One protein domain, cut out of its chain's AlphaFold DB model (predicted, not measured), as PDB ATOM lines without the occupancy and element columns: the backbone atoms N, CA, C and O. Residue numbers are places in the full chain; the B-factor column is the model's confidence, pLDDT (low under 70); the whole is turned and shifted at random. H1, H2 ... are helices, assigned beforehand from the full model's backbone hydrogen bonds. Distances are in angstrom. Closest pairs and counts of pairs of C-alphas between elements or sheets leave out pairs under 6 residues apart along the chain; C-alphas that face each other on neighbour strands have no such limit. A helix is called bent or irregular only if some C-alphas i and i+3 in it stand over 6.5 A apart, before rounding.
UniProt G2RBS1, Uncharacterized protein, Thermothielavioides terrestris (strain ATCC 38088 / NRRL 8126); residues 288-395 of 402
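This is residues 288 to 395 of the 402 residues of an uncharacterized protein of Thermothielavioides terrestris (strain ATCC 38088 / NRRL 8126) (UniProt G2RBS1). Four helices, H1, H2, H4 and H5, form a compact up-and-down bundle, each running against the one before it, with short H3 slanted across one end. After H5 the printed part folds back through a long link to H6, whose early turns pack on H4 and H5 and whose residues 387 to 395 stick out as an arm. The printed part has 108 residues, with six named helices, H1 to H6 in order, and no named strand; its class is all helix. It is compact, with a radius of gyration of the C-alphas of 15.0 A, yet only just elongated in outline, at 58 by 29 by 21 A.

H1 is residues 290 to 300, with C-alpha 290 at (-22.158, 54.172, 59.410). H2 is residues 304 to 315, 16.3 A long; it is irregular, but only just, with C-alphas 310 and 313 6.6 A apart. H3 is residues 318 to 326 and H4 residues 328 to 339, 16.6 A long. H5 is residues 344 to 362, 27.3 A long, with C-alpha 344 at (-11.612, 48.888, 28.263). H6 is residues 374 to 395, 31.5 A long, ending with C-alpha 395 at (2.822, 37.628, 15.710).

H4 is the hub, touching four helices. With residues 330 to 334 alone it touches H1, at a shallow tilt of 16 degrees, the same way; the closest C-alphas, of Leu 298 and Ala 334, are 5.9 A apart. H2 touches H4 with residues 304 to 307 alone, at a shallow tilt of 27 degrees, opposite ways; the closest C-alphas, of Val 304 and Cys 335, are 5.4 A apart. H4 and H5 are a helical hairpin at 17 degrees, closest at the C-alphas of Asn 339 and Gly 346, 6.0 A apart. H3 touches H2 at a steep tilt of 46 degrees, with the closest C-alphas, of Leu 314 and Gly 320, 4.2 A apart. H6 touches H4, with C-alphas 336 and 375 closest at 7.1 A, and touches H5 at a steep tilt of 52 degrees, with C-alphas 347 and 379 closest at 6.9 A. H6 is apart from H1, H2 and H3. Every O i to N i+4 pair is within hydrogen-bond range in H3, H4 and H5; the counts are 6 of 7 in H1, 6 of 8 in H2 and 17 of 18 in H6.

The two C-alphas farthest apart, of Ser 288 and His 395, are 59.2 A apart. Without residues 387 to 395, which stand free, the body spans 44 by 28 by 20 A. The printed part has no cut; the link from H5 to H6, 11 residues, is long, and the others are tight. The mean pLDDT of the printed part is 84.0, with residues 288 to 289, 341 to 343 and 386 to 395 under 70.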
ATOM      1  N   SER A 288     -24.116  57.012  63.943       66.00
ATOM      2  CA  SER A 288     -24.790  55.956  64.712       66.00
ATOM      3  C   SER A 288     -24.936  54.652  63.900       66.00
ATOM      4  O   SER A 288     -24.711  53.565  64.422       66.00
ATOM      5  N   GLU A 289     -25.214  54.755  62.589       68.75
ATOM      6  CA  GLU A 289     -25.269  53.616  61.652       68.75
ATOM      7  C   GLU A 289     -24.396  53.843  60.394       68.75
ATOM      8  O   GLU A 289     -24.918  54.022  59.290       68.75
ATOM      9  N   PRO A 290     -23.055  53.812  60.512       74.44
ATOM     10  CA  PRO A 290     -22.158  54.172  59.410       74.44
ATOM     11  C   PRO A 290     -22.294  53.277  58.185       74.44
ATOM     12  O   PRO A 290     -22.233  53.731  57.045       74.44
ATOM     13  N   PHE A 291     -22.497  51.986  58.426       80.12
ATOM     14  CA  PHE A 291     -22.407  50.966  57.389       80.12
ATOM     15  C   PHE A 291     -23.578  51.017  56.412       80.12
ATOM     16  O   PHE A 291     -23.381  50.864  55.209       80.12
ATOM     17  N   ARG A 292     -24.795  51.245  56.916       84.62
ATOM     18  CA  ARG A 292     -26.005  51.187  56.093       84.62
ATOM     19  C   ARG A 292     -26.085  52.367  55.136       84.62
ATOM     20  O   ARG A 292     -26.322  52.172  53.950       84.62
ATOM     21  N   GLU A 293     -25.852  53.577  55.634       85.44
ATOM     22  CA  GLU A 293     -25.912  54.779  54.802       85.44
ATOM     23  C   GLU A 293     -24.792  54.796  53.752       85.44
ATOM     24  O   GLU A 293     -25.028  55.154  52.594       85.44
ATOM     25  N   PHE A 294     -23.593  54.347  54.129       89.44
ATOM     26  CA  PHE A 294     -22.472  54.190  53.210       89.44
ATOM     27  C   PHE A 294     -22.783  53.176  52.099       89.44
ATOM     28  O   PHE A 294     -22.686  53.509  50.915       89.44
ATOM     29  N   ALA A 295     -23.238  51.971  52.462       88.75
ATOM     30  CA  ALA A 295     -23.609  50.925  51.510       88.75
ATOM     31  C   ALA A 295     -24.762  51.353  50.585       88.75
ATOM     32  O   ALA A 295     -24.680  51.168  49.369       88.75
ATOM     33  N   ASP A 296     -25.804  51.990  51.128       89.75
ATOM     34  CA  ASP A 296     -26.938  52.506  50.353       89.75
ATOM     35  C   ASP A 296     -26.503  53.578  49.347       89.75
ATOM     36  O   ASP A 296     -27.089  53.698  48.267       89.75
ATOM     37  N   THR A 297     -25.490  54.375  49.695       90.12
ATOM     38  CA  THR A 297     -24.969  55.418  48.808       90.12
ATOM     39  C   THR A 297     -24.116  54.813  47.695       90.12
ATOM     40  O   THR A 297     -24.365  55.106  46.527       90.12
ATOM     41  N   LEU A 298     -23.222  53.869  48.017       90.94
ATOM     42  CA  LEU A 298     -22.476  53.078  47.025       90.94
ATOM     43  C   LEU A 298     -23.385  52.238  46.108       90.94
ATOM     44  O   LEU A 298     -23.055  51.939  44.959       90.94
ATOM     45  N   GLY A 299     -24.557  51.838  46.603       87.00
ATOM     46  CA  GLY A 299     -25.575  51.149  45.812       87.00
ATOM     47  C   GLY A 299     -26.161  52.014  44.694       87.00
ATOM     48  O   GLY A 299     -26.585  51.475  43.673       87.00
ATOM     49  N   LYS A 300     -26.168  53.340  44.876       89.19
ATOM     50  CA  LYS A 300     -26.760  54.322  43.952       89.19
ATOM     51  C   LYS A 300     -25.736  54.990  43.039       89.19
ATOM     52  O   LYS A 300     -26.133  55.666  42.097       89.19
ATOM     53  N   THR A 301     -24.443  54.853  43.323       87.88
ATOM     54  CA  THR A 301     -23.391  55.420  42.477       87.88
ATOM     55  C   THR A 301     -23.206  54.602  41.207       87.88
ATOM     56  O   THR A 301     -22.970  53.395  41.271       87.88
ATOM     57  N   GLU A 302     -23.279  55.281  40.065       84.50
ATOM     58  CA  GLU A 302     -23.132  54.684  38.730       84.50
ATOM     59  C   GLU A 302     -21.758  54.960  38.101       84.50
ATOM     60  O   GLU A 302     -21.447  54.401  37.057       84.50
ATOM     61  N   ASP A 303     -20.919  55.779  38.742       85.44
ATOM     62  CA  ASP A 303     -19.604  56.181  38.241       85.44
ATOM     63  C   ASP A 303     -18.503  55.841  39.260       85.44
ATOM     64  O   ASP A 303     -18.640  56.076  40.464       85.44
ATOM     65  N   VAL A 304     -17.393  55.297  38.760       87.38
ATOM     66  CA  VAL A 304     -16.198  54.938  39.530       87.38
ATOM     67  C   VAL A 304     -15.583  56.178  40.173       87.38
ATOM     68  O   VAL A 304     -15.167  56.109  41.327       87.38
ATOM     69  N   ALA A 305     -15.590  57.323  39.485       83.88
ATOM     70  CA  ALA A 305     -15.072  58.573  40.039       83.88
ATOM     71  C   ALA A 305     -15.865  59.017  41.281       83.88
ATOM     72  O   ALA A 305     -15.294  59.538  42.240       83.88
ATOM     73  N   LEU A 306     -17.178  58.760  41.305       87.62
ATOM     74  CA  LEU A 306     -18.015  59.031  42.473       87.62
ATOM     75  C   LEU A 306     -17.713  58.065  43.624       87.62
ATOM     76  O   LEU A 306     -17.686  58.490  44.777       87.62
ATOM     77  N   VAL A 307     -17.440  56.790  43.328       90.88
ATOM     78  CA  VAL A 307     -17.010  55.817  44.347       90.88
ATOM     79  C   VAL A 307     -15.674  56.238  44.961       90.88
ATOM     80  O   VAL A 307     -15.556  56.309  46.184       90.88
ATOM     81  N   GLU A 308     -14.690  56.593  44.131       89.50
ATOM     82  CA  GLU A 308     -13.391  57.120  44.567       89.50
ATOM     83  C   GLU A 308     -13.560  58.357  45.460       89.50
ATOM     84  O   GLU A 308     -12.945  58.448  46.525       89.50
ATOM     85  N   ARG A 309     -14.447  59.279  45.069       88.00
ATOM     86  CA  ARG A 309     -14.758  60.506  45.814       88.00
ATOM     87  C   ARG A 309     -15.370  60.240  47.188       88.00
ATOM     88  O   ARG A 309     -15.053  60.955  48.134       88.00
ATOM     89  N   ILE A 310     -16.224  59.226  47.314       90.62
ATOM     90  CA  ILE A 310     -16.834  58.842  48.594       90.62
ATOM     91  C   ILE A 310     -15.810  58.128  49.492       90.62
ATOM     92  O   ILE A 310     -15.765  58.373  50.698       90.62
ATOM     93  N   VAL A 311     -14.974  57.258  48.919       91.94
ATOM     94  CA  VAL A 311     -14.014  56.432  49.669       91.94
ATOM     95  C   VAL A 311     -12.788  57.233  50.119       91.94
ATOM     96  O   VAL A 311     -12.330  57.061  51.249       91.94
ATOM     97  N   ALA A 312     -12.254  58.128  49.283       89.25
ATOM     98  CA  ALA A 312     -10.986  58.811  49.549       89.25
ATOM     99  C   ALA A 312     -10.942  59.595  50.883       89.25
ATOM    100  O   ALA A 312      -9.952  59.450  51.604       89.25
ATOM    101  N   PRO A 313     -11.977  60.363  51.281       87.31
ATOM    102  CA  PRO A 313     -11.992  61.039  52.579       87.31
ATOM    103  C   PRO A 313     -11.971  60.074  53.772       87.31
ATOM    104  O   PRO A 313     -11.408  60.389  54.816       87.31
ATOM    105  N   LEU A 314     -12.556  58.881  53.627       90.25
ATOM    106  CA  LEU A 314     -12.625  57.888  54.702       90.25
ATOM    107  C   LEU A 314     -11.264  57.257  54.976       90.25
ATOM    108  O   LEU A 314     -10.942  56.972  56.129       90.25
ATOM    109  N   LEU A 315     -10.443  57.109  53.935       90.81
ATOM    110  CA  LEU A 315      -9.085  56.579  54.050       90.81
ATOM    111  C   LEU A 315      -8.162  57.462  54.899       90.81
ATOM    112  O   LEU A 315      -7.194  56.952  55.456       90.81
ATOM    113  N   GLN A 316      -8.483  58.751  55.048       89.19
ATOM    114  CA  GLN A 316      -7.723  59.680  55.890       89.19
ATOM    115  C   GLN A 316      -7.956  59.455  57.391       89.19
ATOM    116  O   GLN A 316      -7.203  59.951  58.223       89.19
ATOM    117  N   THR A 317      -8.985  58.691  57.767       89.69
ATOM    118  CA  THR A 317      -9.351  58.455  59.170       89.69
ATOM    119  C   THR A 317      -9.127  56.994  59.561       89.69
ATOM    120  O   THR A 317      -9.225  56.087  58.736       89.69
ATOM    121  N   GLY A 318      -8.806  56.725  60.832       89.44
ATOM    122  CA  GLY A 318      -8.651  55.348  61.328       89.44
ATOM    123  C   GLY A 318      -9.951  54.540  61.230       89.44
ATOM    124  O   GLY A 318      -9.970  53.450  60.658       89.44
ATOM    125  N   TRP A 319     -11.059  55.111  61.713       90.00
ATOM    126  CA  TRP A 319     -12.379  54.474  61.661       90.00
ATOM    127  C   TRP A 319     -12.870  54.275  60.219       90.00
ATOM    128  O   TRP A 319     -13.444  53.234  59.901       90.00
ATOM    129  N   GLY A 320     -12.614  55.241  59.329       91.00
ATOM    130  CA  GLY A 320     -13.037  55.167  57.937       91.00
ATOM    131  C   GLY A 320     -12.300  54.067  57.182       91.00
ATOM    132  O   GLY A 320     -12.931  53.322  56.440       91.00
ATOM    133  N   ARG A 321     -11.002  53.865  57.447       92.31
ATOM    134  CA  ARG A 321     -10.245  52.719  56.914       92.31
ATOM    135  C   ARG A 321     -10.837  51.377  57.349       92.31
ATOM    136  O   ARG A 321     -11.018  50.495  56.510       92.31
ATOM    137  N   ALA A 322     -11.199  51.234  58.625       91.19
ATOM    138  CA  ALA A 322     -11.870  50.030  59.120       91.19
ATOM    139  C   ALA A 322     -13.244  49.822  58.456       91.19
ATOM    140  O   ALA A 322     -13.594  48.701  58.085       91.19
ATOM    141  N   MET A 323     -14.003  50.901  58.241       91.25
ATOM    142  CA  MET A 323     -15.288  50.845  57.545       91.25
ATOM    143  C   MET A 323     -15.139  50.412  56.083       91.25
ATOM    144  O   MET A 323     -15.851  49.517  55.642       91.25
ATOM    145  N   VAL A 324     -14.183  50.990  55.353       93.38
ATOM    146  CA  VAL A 324     -13.872  50.614  53.964       93.38
ATOM    147  C   VAL A 324     -13.449  49.144  53.880       93.38
ATOM    148  O   VAL A 324     -13.899  48.434  52.985       93.38
ATOM    149  N   SER A 325     -12.639  48.664  54.831       92.88
ATOM    150  CA  SER A 325     -12.256  47.248  54.924       92.88
ATOM    151  C   SER A 325     -13.468  46.331  55.135       92.88
ATOM    152  O   SER A 325     -13.568  45.290  54.487       92.88
ATOM    153  N   ARG A 326     -14.424  46.738  55.979       91.44
ATOM    154  CA  ARG A 326     -15.649  45.974  56.254       91.44
ATOM    155  C   ARG A 326     -16.656  45.998  55.100       91.44
ATOM    156  O   ARG A 326     -17.329  44.999  54.890       91.44
ATOM    157  N   CYS A 327     -16.740  47.098  54.353       91.88
ATOM    158  CA  CYS A 327     -17.647  47.276  53.211       91.88
ATOM    159  C   CYS A 327     -16.993  46.938  51.861       91.88
ATOM    160  O   CYS A 327     -17.258  47.567  50.831       91.88
ATOM    161  N   ARG A 328     -16.073  45.972  51.870       92.25
ATOM    162  CA  ARG A 328     -15.314  45.554  50.691       92.25
ATOM    163  C   ARG A 328     -16.225  45.145  49.538       92.25
ATOM    164  O   ARG A 328     -16.019  45.600  48.412       92.25
ATOM    165  N   ASP A 329     -17.193  44.274  49.800       91.19
ATOM    166  CA  ASP A 329     -18.010  43.667  48.748       91.19
ATOM    167  C   ASP A 329     -18.938  44.702  48.099       91.19
ATOM    168  O   ASP A 329     -19.147  44.683  46.884       91.19
ATOM    169  N   GLU A 330     -19.421  45.673  48.875       93.12
ATOM    170  CA  GLU A 330     -20.210  46.800  48.385       93.12
ATOM    171  C   GLU A 330     -19.388  47.723  47.485       93.12
ATOM    172  O   GLU A 330     -19.877  48.118  46.424       93.12
ATOM    173  N   ILE A 331     -18.142  48.031  47.871       93.69
ATOM    174  CA  ILE A 331     -17.224  48.869  47.083       93.69
ATOM    175  C   ILE A 331     -16.866  48.172  45.773       93.69
ATOM    176  O   ILE A 331     -17.033  48.754  44.702       93.69
ATOM    177  N   VAL A 332     -16.426  46.911  45.836       92.56
ATOM    178  CA  VAL A 332     -16.098  46.125  44.637       92.56
ATOM    179  C   VAL A 332     -17.325  46.012  43.733       92.56
ATOM    180  O   VAL A 332     -17.237  46.257  42.530       92.56
ATOM    181  N   GLY A 333     -18.490  45.715  44.310       91.06
ATOM    182  CA  GLY A 333     -19.750  45.659  43.582       91.06
ATOM    183  C   GLY A 333     -20.109  46.989  42.914       91.06
ATOM    184  O   GLY A 333     -20.563  46.982  41.772       91.06
ATOM    185  N   ALA A 334     -19.899  48.124  43.586       91.50
ATOM    186  CA  ALA A 334     -20.148  49.455  43.032       91.50
ATOM    187  C   ALA A 334     -19.206  49.773  41.867       91.50
ATOM    188  O   ALA A 334     -19.682  50.149  40.797       91.50
ATOM    189  N   CYS A 335     -17.901  49.534  42.022       90.81
ATOM    190  CA  CYS A 335     -16.922  49.742  40.954       90.81
ATOM    191  C   CYS A 335     -17.220  48.879  39.721       90.81
ATOM    192  O   CYS A 335     -17.187  49.366  38.594       90.81
ATOM    193  N   VAL A 336     -17.563  47.603  39.921       88.38
ATOM    194  CA  VAL A 336     -17.887  46.687  38.818       88.38
ATOM    195  C   VAL A 336     -19.190  47.090  38.127       88.38
ATOM    196  O   VAL A 336     -19.266  47.025  36.902       88.38
ATOM    197  N   ARG A 337     -20.213  47.530  38.877       88.50
ATOM    198  CA  ARG A 337     -21.458  48.060  38.292       88.50
ATOM    199  C   ARG A 337     -21.197  49.309  37.460       88.50
ATOM    200  O   ARG A 337     -21.670  49.360  36.329       88.50
ATOM    201  N   ALA A 338     -20.427  50.255  37.993       82.62
ATOM    202  CA  ALA A 338     -20.068  51.488  37.302       82.62
ATOM    203  C   ALA A 338     -19.278  51.221  36.008       82.62
ATOM    204  O   ALA A 338     -19.471  51.891  34.999       82.62
ATOM    205  N   ASN A 339     -18.456  50.168  35.990       81.56
ATOM    206  CA  ASN A 339     -17.676  49.791  34.813       81.56
ATOM    207  C   ASN A 339     -18.475  49.096  33.698       81.56
ATOM    208  O   ASN A 339     -17.986  48.979  32.579       81.56
ATOM    209  N   ARG A 340     -19.700  48.607  33.956       70.25
ATOM    210  CA  ARG A 340     -20.494  47.898  32.924       70.25
ATOM    211  C   ARG A 340     -20.840  48.769  31.715       70.25
ATOM    212  O   ARG A 340     -21.260  48.227  30.698       70.25
ATOM    213  N   LEU A 341     -20.694  50.084  31.844       59.44
ATOM    214  CA  LEU A 341     -21.057  51.073  30.835       59.44
ATOM    215  C   LEU A 341     -19.844  51.651  30.085       59.44
ATOM    216  O   LEU A 341     -20.046  52.437  29.165       59.44
ATOM    217  N   VAL A 342     -18.608  51.283  30.450       61.00
ATOM    218  CA  VAL A 342     -17.382  51.945  29.965       61.00
ATOM    219  C   VAL A 342     -16.506  50.983  29.146       61.00
ATOM    220  O   VAL A 342     -16.481  49.774  29.393       61.00
ATOM    221  N   LEU A 343     -15.816  51.534  28.138       69.81
ATOM    222  CA  LEU A 343     -14.790  50.878  27.310       69.81
ATOM    223  C   LEU A 343     -13.615  50.350  28.166       69.81
ATOM    224  O   LEU A 343     -13.547  50.605  29.368       69.81
ATOM    225  N   ASP A 344     -12.682  49.615  27.555       70.81
ATOM    226  CA  ASP A 344     -11.612  48.888  28.263       70.81
ATOM    227  C   ASP A 344     -10.721  49.779  29.170       70.81
ATOM    228  O   ASP A 344     -10.265  49.321  30.221       70.81
ATOM    229  N   ASP A 345     -10.587  51.078  28.878       73.94
ATOM    230  CA  ASP A 345      -9.897  52.052  29.748       73.94
ATOM    231  C   ASP A 345     -10.545  52.194  31.139       73.94
ATOM    232  O   ASP A 345      -9.860  52.346  32.159       73.94
ATOM    233  N   GLY A 346     -11.875  52.084  31.219       79.50
ATOM    234  CA  GLY A 346     -12.610  52.114  32.486       79.50
ATOM    235  C   GLY A 346     -12.277  50.916  33.377       79.50
ATOM    236  O   GLY A 346     -12.139  51.058  34.596       79.50
ATOM    237  N   ALA A 347     -12.058  49.748  32.766       83.44
ATOM    238  CA  ALA A 347     -11.705  48.532  33.485       83.44
ATOM    239  C   ALA A 347     -10.316  48.645  34.126       83.44
ATOM    240  O   ALA A 347     -10.158  48.298  35.300       83.44
ATOM    241  N   TRP A 348      -9.339  49.211  33.411       84.44
ATOM    242  CA  TRP A 348      -8.010  49.490  33.959       84.44
ATOM    243  C   TRP A 348      -8.051  50.476  35.127       84.44
ATOM    244  O   TRP A 348      -7.379  50.258  36.141       84.44
ATOM    245  N   ARG A 349      -8.873  51.530  35.036       86.00
ATOM    246  CA  ARG A 349      -9.053  52.489  36.135       86.00
ATOM    247  C   ARG A 349      -9.614  51.816  37.385       86.00
ATOM    248  O   ARG A 349      -9.046  51.979  38.464       86.00
ATOM    249  N   VAL A 350     -10.677  51.023  37.238       88.81
ATOM    250  CA  VAL A 350     -11.267  50.262  38.352       88.81
ATOM    251  C   VAL A 350     -10.251  49.317  38.972       88.81
ATOM    252  O   VAL A 350     -10.102  49.291  40.193       88.81
ATOM    253  N   TYR A 351      -9.531  48.568  38.140       88.94
ATOM    254  CA  TYR A 351      -8.511  47.642  38.605       88.94
ATOM    255  C   TYR A 351      -7.433  48.353  39.432       88.94
ATOM    256  O   TYR A 351      -7.147  47.962  40.567       88.94
ATOM    257  N   ARG A 352      -6.878  49.445  38.891       89.94
ATOM    258  CA  ARG A 352      -5.848  50.256  39.546       89.94
ATOM    259  C   ARG A 352      -6.343  50.851  40.857       89.94
ATOM    260  O   ARG A 352      -5.608  50.814  41.845       89.94
ATOM    261  N   PHE A 353      -7.564  51.383  40.882       91.19
ATOM    262  CA  PHE A 353      -8.175  51.910  42.097       91.19
ATOM    263  C   PHE A 353      -8.292  50.829  43.173       91.19
ATOM    264  O   PHE A 353      -7.778  51.011  44.277       91.19
ATOM    265  N   LEU A 354      -8.883  49.677  42.843       93.38
ATOM    266  CA  LEU A 354      -9.066  48.579  43.790       93.38
ATOM    267  C   LEU A 354      -7.725  48.057  44.318       93.38
ATOM    268  O   LEU A 354      -7.574  47.887  45.528       93.38
ATOM    269  N   LYS A 355      -6.723  47.859  43.449       91.88
ATOM    270  CA  LYS A 355      -5.378  47.438  43.878       91.88
ATOM    271  C   LYS A 355      -4.721  48.479  44.782       91.88
ATOM    272  O   LYS A 355      -4.197  48.106  45.830       91.88
ATOM    273  N   SER A 356      -4.814  49.766  44.444       92.25
ATOM    274  CA  SER A 356      -4.272  50.851  45.278       92.25
ATOM    275  C   SER A 356      -4.948  50.899  46.652       92.25
ATOM    276  O   SER A 356      -4.276  51.062  47.669       92.25
ATOM    277  N   LEU A 357      -6.266  50.686  46.695       93.44
ATOM    278  CA  LEU A 357      -7.047  50.589  47.927       93.44
ATOM    279  C   LEU A 357      -6.591  49.398  48.782       93.44
ATOM    280  O   LEU A 357      -6.372  49.547  49.982       93.44
ATOM    281  N   SER A 358      -6.397  48.234  48.152       94.19
ATOM    282  CA  SER A 358      -5.938  47.022  48.834       94.19
ATOM    283  C   SER A 358      -4.551  47.190  49.457       94.19
ATOM    284  O   SER A 358      -4.376  46.898  50.637       94.19
ATOM    285  N   ALA A 359      -3.597  47.749  48.706       92.06
ATOM    286  CA  ALA A 359      -2.251  48.036  49.187       92.06
ATOM    287  C   ALA A 359      -2.260  49.069  50.328       92.06
ATOM    288  O   ALA A 359      -1.613  48.861  51.354       92.06
ATOM    289  N   GLY A 360      -3.042  50.147  50.191       91.38
ATOM    290  CA  GLY A 360      -3.162  51.181  51.223       91.38
ATOM    291  C   GLY A 360      -3.782  50.676  52.530       91.38
ATOM    292  O   GLY A 360      -3.373  51.094  53.612       91.38
ATOM    293  N   LEU A 361      -4.747  49.755  52.464       93.12
ATOM    294  CA  LEU A 361      -5.334  49.140  53.658       93.12
ATOM    295  C   LEU A 361      -4.401  48.093  54.283       93.12
ATOM    296  O   LEU A 361      -4.254  48.081  55.506       93.12
ATOM    297  N   ALA A 362      -3.713  47.295  53.464       92.56
ATOM    298  CA  ALA A 362      -2.738  46.311  53.931       92.56
ATOM    299  C   ALA A 362      -1.565  46.964  54.680       92.56
ATOM    300  O   ALA A 362      -1.173  46.473  55.736       92.56
ATOM    301  N   ALA A 363      -1.077  48.116  54.204       91.69
ATOM    302  CA  ALA A 363      -0.048  48.904  54.891       91.69
ATOM    303  C   ALA A 363      -0.465  49.353  56.309       91.69
ATOM    304  O   ALA A 363       0.386  49.656  57.137       91.69
ATOM    305  N   ASN A 364      -1.769  49.366  56.602       90.69
ATOM    306  CA  ASN A 364      -2.332  49.697  57.912       90.69
ATOM    307  C   ASN A 364      -2.789  48.459  58.706       90.69
ATOM    308  O   ASN A 364      -3.539  48.594  59.671       90.69
ATOM    309  N   GLY A 365      -2.397  47.251  58.284       92.19
ATOM    310  CA  GLY A 365      -2.775  45.993  58.936       92.19
ATOM    311  C   GLY A 365      -4.234  45.574  58.720       92.19
ATOM    312  O   GLY A 365      -4.712  44.651  59.379       92.19
ATOM    313  N   LEU A 366      -4.961  46.227  57.809       93.38
ATOM    314  CA  LEU A 366      -6.354  45.908  57.507       93.38
ATOM    315  C   LEU A 366      -6.444  44.974  56.301       93.38
ATOM    316  O   LEU A 366      -5.754  45.143  55.296       93.38
ATOM    317  N   LYS A 367      -7.340  43.986  56.383       90.69
ATOM    318  CA  LYS A 367      -7.555  43.030  55.294       90.69
ATOM    319  C   LYS A 367      -8.490  43.632  54.245       90.69
ATOM    320  O   LYS A 367      -9.620  44.010  54.548       90.69
ATOM    321  N   PHE A 368      -8.028  43.681  53.001       90.00
ATOM    322  CA  PHE A 368      -8.833  44.013  51.826       90.00
ATOM    323  C   PHE A 368      -8.449  43.065  50.690       90.00
ATOM    324  O   PHE A 368      -7.762  43.428  49.737       90.00
ATOM    325  N   ASP A 369      -8.812  41.796  50.857       89.00
ATOM    326  CA  ASP A 369      -8.427  40.744  49.924       89.00
ATOM    327  C   ASP A 369      -9.212  40.873  48.616       89.00
ATOM    328  O   ASP A 369     -10.409  40.633  48.572       89.00
ATOM    329  N   LEU A 370      -8.566  41.234  47.517       88.81
ATOM    330  CA  LEU A 370      -9.230  41.272  46.213       88.81
ATOM    331  C   LEU A 370      -9.351  39.885  45.580       88.81
ATOM    332  O   LEU A 370     -10.278  39.655  44.804       88.81
ATOM    333  N   ALA A 371      -8.457  38.958  45.934       84.94
ATOM    334  CA  ALA A 371      -8.320  37.678  45.258       84.94
ATOM    335  C   ALA A 371      -9.536  36.778  45.477       84.94
ATOM    336  O   ALA A 371      -9.867  35.988  44.598       84.94
ATOM    337  N   SER A 372     -10.245  36.893  46.602       84.75
ATOM    338  CA  SER A 372     -11.485  36.139  46.837       84.75
ATOM    339  C   SER A 372     -12.708  36.664  46.066       84.75
ATOM    340  O   SER A 372     -13.738  35.994  46.051       84.75
ATOM    341  N   SER A 373     -12.629  37.822  45.398       87.69
ATOM    342  CA  SER A 373     -13.771  38.368  44.656       87.69
ATOM    343  C   SER A 373     -13.820  37.835  43.225       87.69
ATOM    344  O   SER A 373     -12.982  38.176  42.390       87.69
ATOM    345  N   ALA A 374     -14.855  37.054  42.906       86.75
ATOM    346  CA  ALA A 374     -15.087  36.553  41.548       86.75
ATOM    347  C   ALA A 374     -15.215  37.685  40.511       86.75
ATOM    348  O   ALA A 374     -14.785  37.529  39.372       86.75
ATOM    349  N   ALA A 375     -15.763  38.837  40.908       84.56
ATOM    350  CA  ALA A 375     -15.936  39.978  40.016       84.56
ATOM    351  C   ALA A 375     -14.599  40.638  39.639       84.56
ATOM    352  O   ALA A 375     -14.440  41.097  38.512       84.56
ATOM    353  N   VAL A 376     -13.630  40.655  40.561       85.31
ATOM    354  CA  VAL A 376     -12.278  41.164  40.286       85.31
ATOM    355  C   VAL A 376     -11.507  40.189  39.406       85.31
ATOM    356  O   VAL A 376     -10.864  40.635  38.467       85.31
ATOM    357  N   ARG A 377     -11.640  38.876  39.632       86.69
ATOM    358  CA  ARG A 377     -11.037  37.861  38.749       86.69
ATOM    359  C   ARG A 377     -11.547  37.980  37.317       86.69
ATOM    360  O   ARG A 377     -10.752  38.054  36.399       86.69
ATOM    361  N   GLN A 378     -12.861  38.117  37.129       85.62
ATOM    362  CA  GLN A 378     -13.443  38.349  35.799       85.62
ATOM    363  C   GLN A 378     -12.915  39.629  35.136       85.62
ATOM    364  O   GLN A 378     -12.777  39.684  33.915       85.62
ATOM    365  N   LEU A 379     -12.644  40.671  35.928       84.62
ATOM    366  CA  LEU A 379     -12.059  41.917  35.441       84.62
ATOM    367  C   LEU A 379     -10.586  41.725  35.040       84.62
ATOM    368  O   LEU A 379     -10.198  42.179  33.969       84.62
ATOM    369  N   GLU A 380      -9.794  41.028  35.861       86.19
ATOM    370  CA  GLU A 380      -8.412  40.633  35.554       86.19
ATOM    371  C   GLU A 380      -8.371  39.775  34.276       86.19
ATOM    372  O   GLU A 380      -7.668  40.127  33.332       86.19
ATOM    373  N   ASP A 381      -9.190  38.725  34.184       85.25
ATOM    374  CA  ASP A 381      -9.270  37.838  33.018       85.25
ATOM    375  C   ASP A 381      -9.628  38.603  31.738       85.25
ATOM    376  O   ASP A 381      -9.050  38.352  30.680       85.25
ATOM    377  N   ARG A 382     -10.551  39.571  31.818       83.12
ATOM    378  CA  ARG A 382     -10.910  40.420  30.674       83.12
ATOM    379  C   ARG A 382      -9.737  41.299  30.239       83.12
ATOM    380  O   ARG A 382      -9.421  41.322  29.052       83.12
ATOM    381  N   LEU A 383      -9.097  41.995  31.179       84.25
ATOM    382  CA  LEU A 383      -7.979  42.900  30.899       84.25
ATOM    383  C   LEU A 383      -6.767  42.147  30.332       84.25
ATOM    384  O   LEU A 383      -6.223  42.516  29.291       84.25
ATOM    385  N   PHE A 384      -6.355  41.062  30.989       82.56
ATOM    386  CA  PHE A 384      -5.174  40.296  30.594       82.56
ATOM    387  C   PHE A 384      -5.445  39.374  29.400       82.56
ATOM    388  O   PHE A 384      -4.573  39.216  28.545       82.56
ATOM    389  N   GLY A 385      -6.656  38.824  29.272       76.88
ATOM    390  CA  GLY A 385      -7.057  38.011  28.123       76.88
ATOM    391  C   GLY A 385      -7.070  38.799  26.810       76.88
ATOM    392  O   GLY A 385      -6.598  38.297  25.789       76.88
ATOM    393  N   GLN A 386      -7.528  40.055  26.832       67.56
ATOM    394  CA  GLN A 386      -7.488  40.944  25.662       67.56
ATOM    395  C   GLN A 386      -6.051  41.342  25.284       67.56
ATOM    396  O   GLN A 386      -5.687  41.278  24.108       67.56
ATOM    397  N   HIS A 387      -5.205  41.687  26.261       61.31
ATOM    398  CA  HIS A 387      -3.805  42.044  25.999       61.31
ATOM    399  C   HIS A 387      -2.970  40.868  25.464       61.31
ATOM    400  O   HIS A 387      -2.165  41.052  24.551       61.31
ATOM    401  N   LEU A 388      -3.188  39.647  25.967       57.59
ATOM    402  CA  LEU A 388      -2.509  38.446  25.464       57.59
ATOM    403  C   LEU A 388      -3.003  38.032  24.066       57.59
ATOM    404  O   LEU A 388      -2.213  37.540  23.258       57.59
ATOM    405  N   GLY A 389      -4.282  38.262  23.753       58.97
ATOM    406  CA  GLY A 389      -4.835  38.062  22.409       58.97
ATOM    407  C   GLY A 389      -4.241  39.017  21.369       58.97
ATOM    408  O   GLY A 389      -3.917  38.587  20.262       58.97
ATOM    409  N   LEU A 390      -4.020  40.284  21.735       57.59
ATOM    410  CA  LEU A 390      -3.376  41.284  20.871       57.59
ATOM    411  C   LEU A 390      -1.902  40.955  20.588       57.59
ATOM    412  O   LEU A 390      -1.467  41.056  19.441       57.59
ATOM    413  N   LEU A 391      -1.156  40.485  21.593       53.06
ATOM    414  CA  LEU A 391       0.233  40.047  21.408       53.06
ATOM    415  C   LEU A 391       0.331  38.803  20.510       53.06
ATOM    416  O   LEU A 391       1.216  38.721  19.663       53.06
ATOM    417  N   ARG A 392      -0.610  37.853  20.616       51.31
ATOM    418  CA  ARG A 392      -0.660  36.690  19.710       51.31
ATOM    419  C   ARG A 392      -1.113  37.046  18.289       51.31
ATOM    420  O   ARG A 392      -0.607  36.457  17.338       51.31
ATOM    421  N   GLY A 393      -2.015  38.014  18.130       51.41
ATOM    422  CA  GLY A 393      -2.482  38.482  16.820       51.41
ATOM    423  C   GLY A 393      -1.416  39.235  16.015       51.41
ATOM    424  O   GLY A 393      -1.334  39.057  14.804       51.41
ATOM    425  N   GLN A 394      -0.551  40.015  16.672       51.62
ATOM    426  CA  GLN A 394       0.547  40.722  15.994       51.62
ATOM    427  C   GLN A 394       1.667  39.786  15.514       51.62
ATOM    428  O   GLN A 394       2.273  40.045  14.476       51.62
ATOM    429  N   HIS A 395       1.891  38.656  16.190       48.91
ATOM    430  CA  HIS A 395       2.822  37.628  15.710       48.91
ATOM    431  C   HIS A 395       2.239  36.725  14.608       48.91
ATOM    432  O   HIS A 395       3.002  36.101  13.878       48.91
TER     433      HIS A 395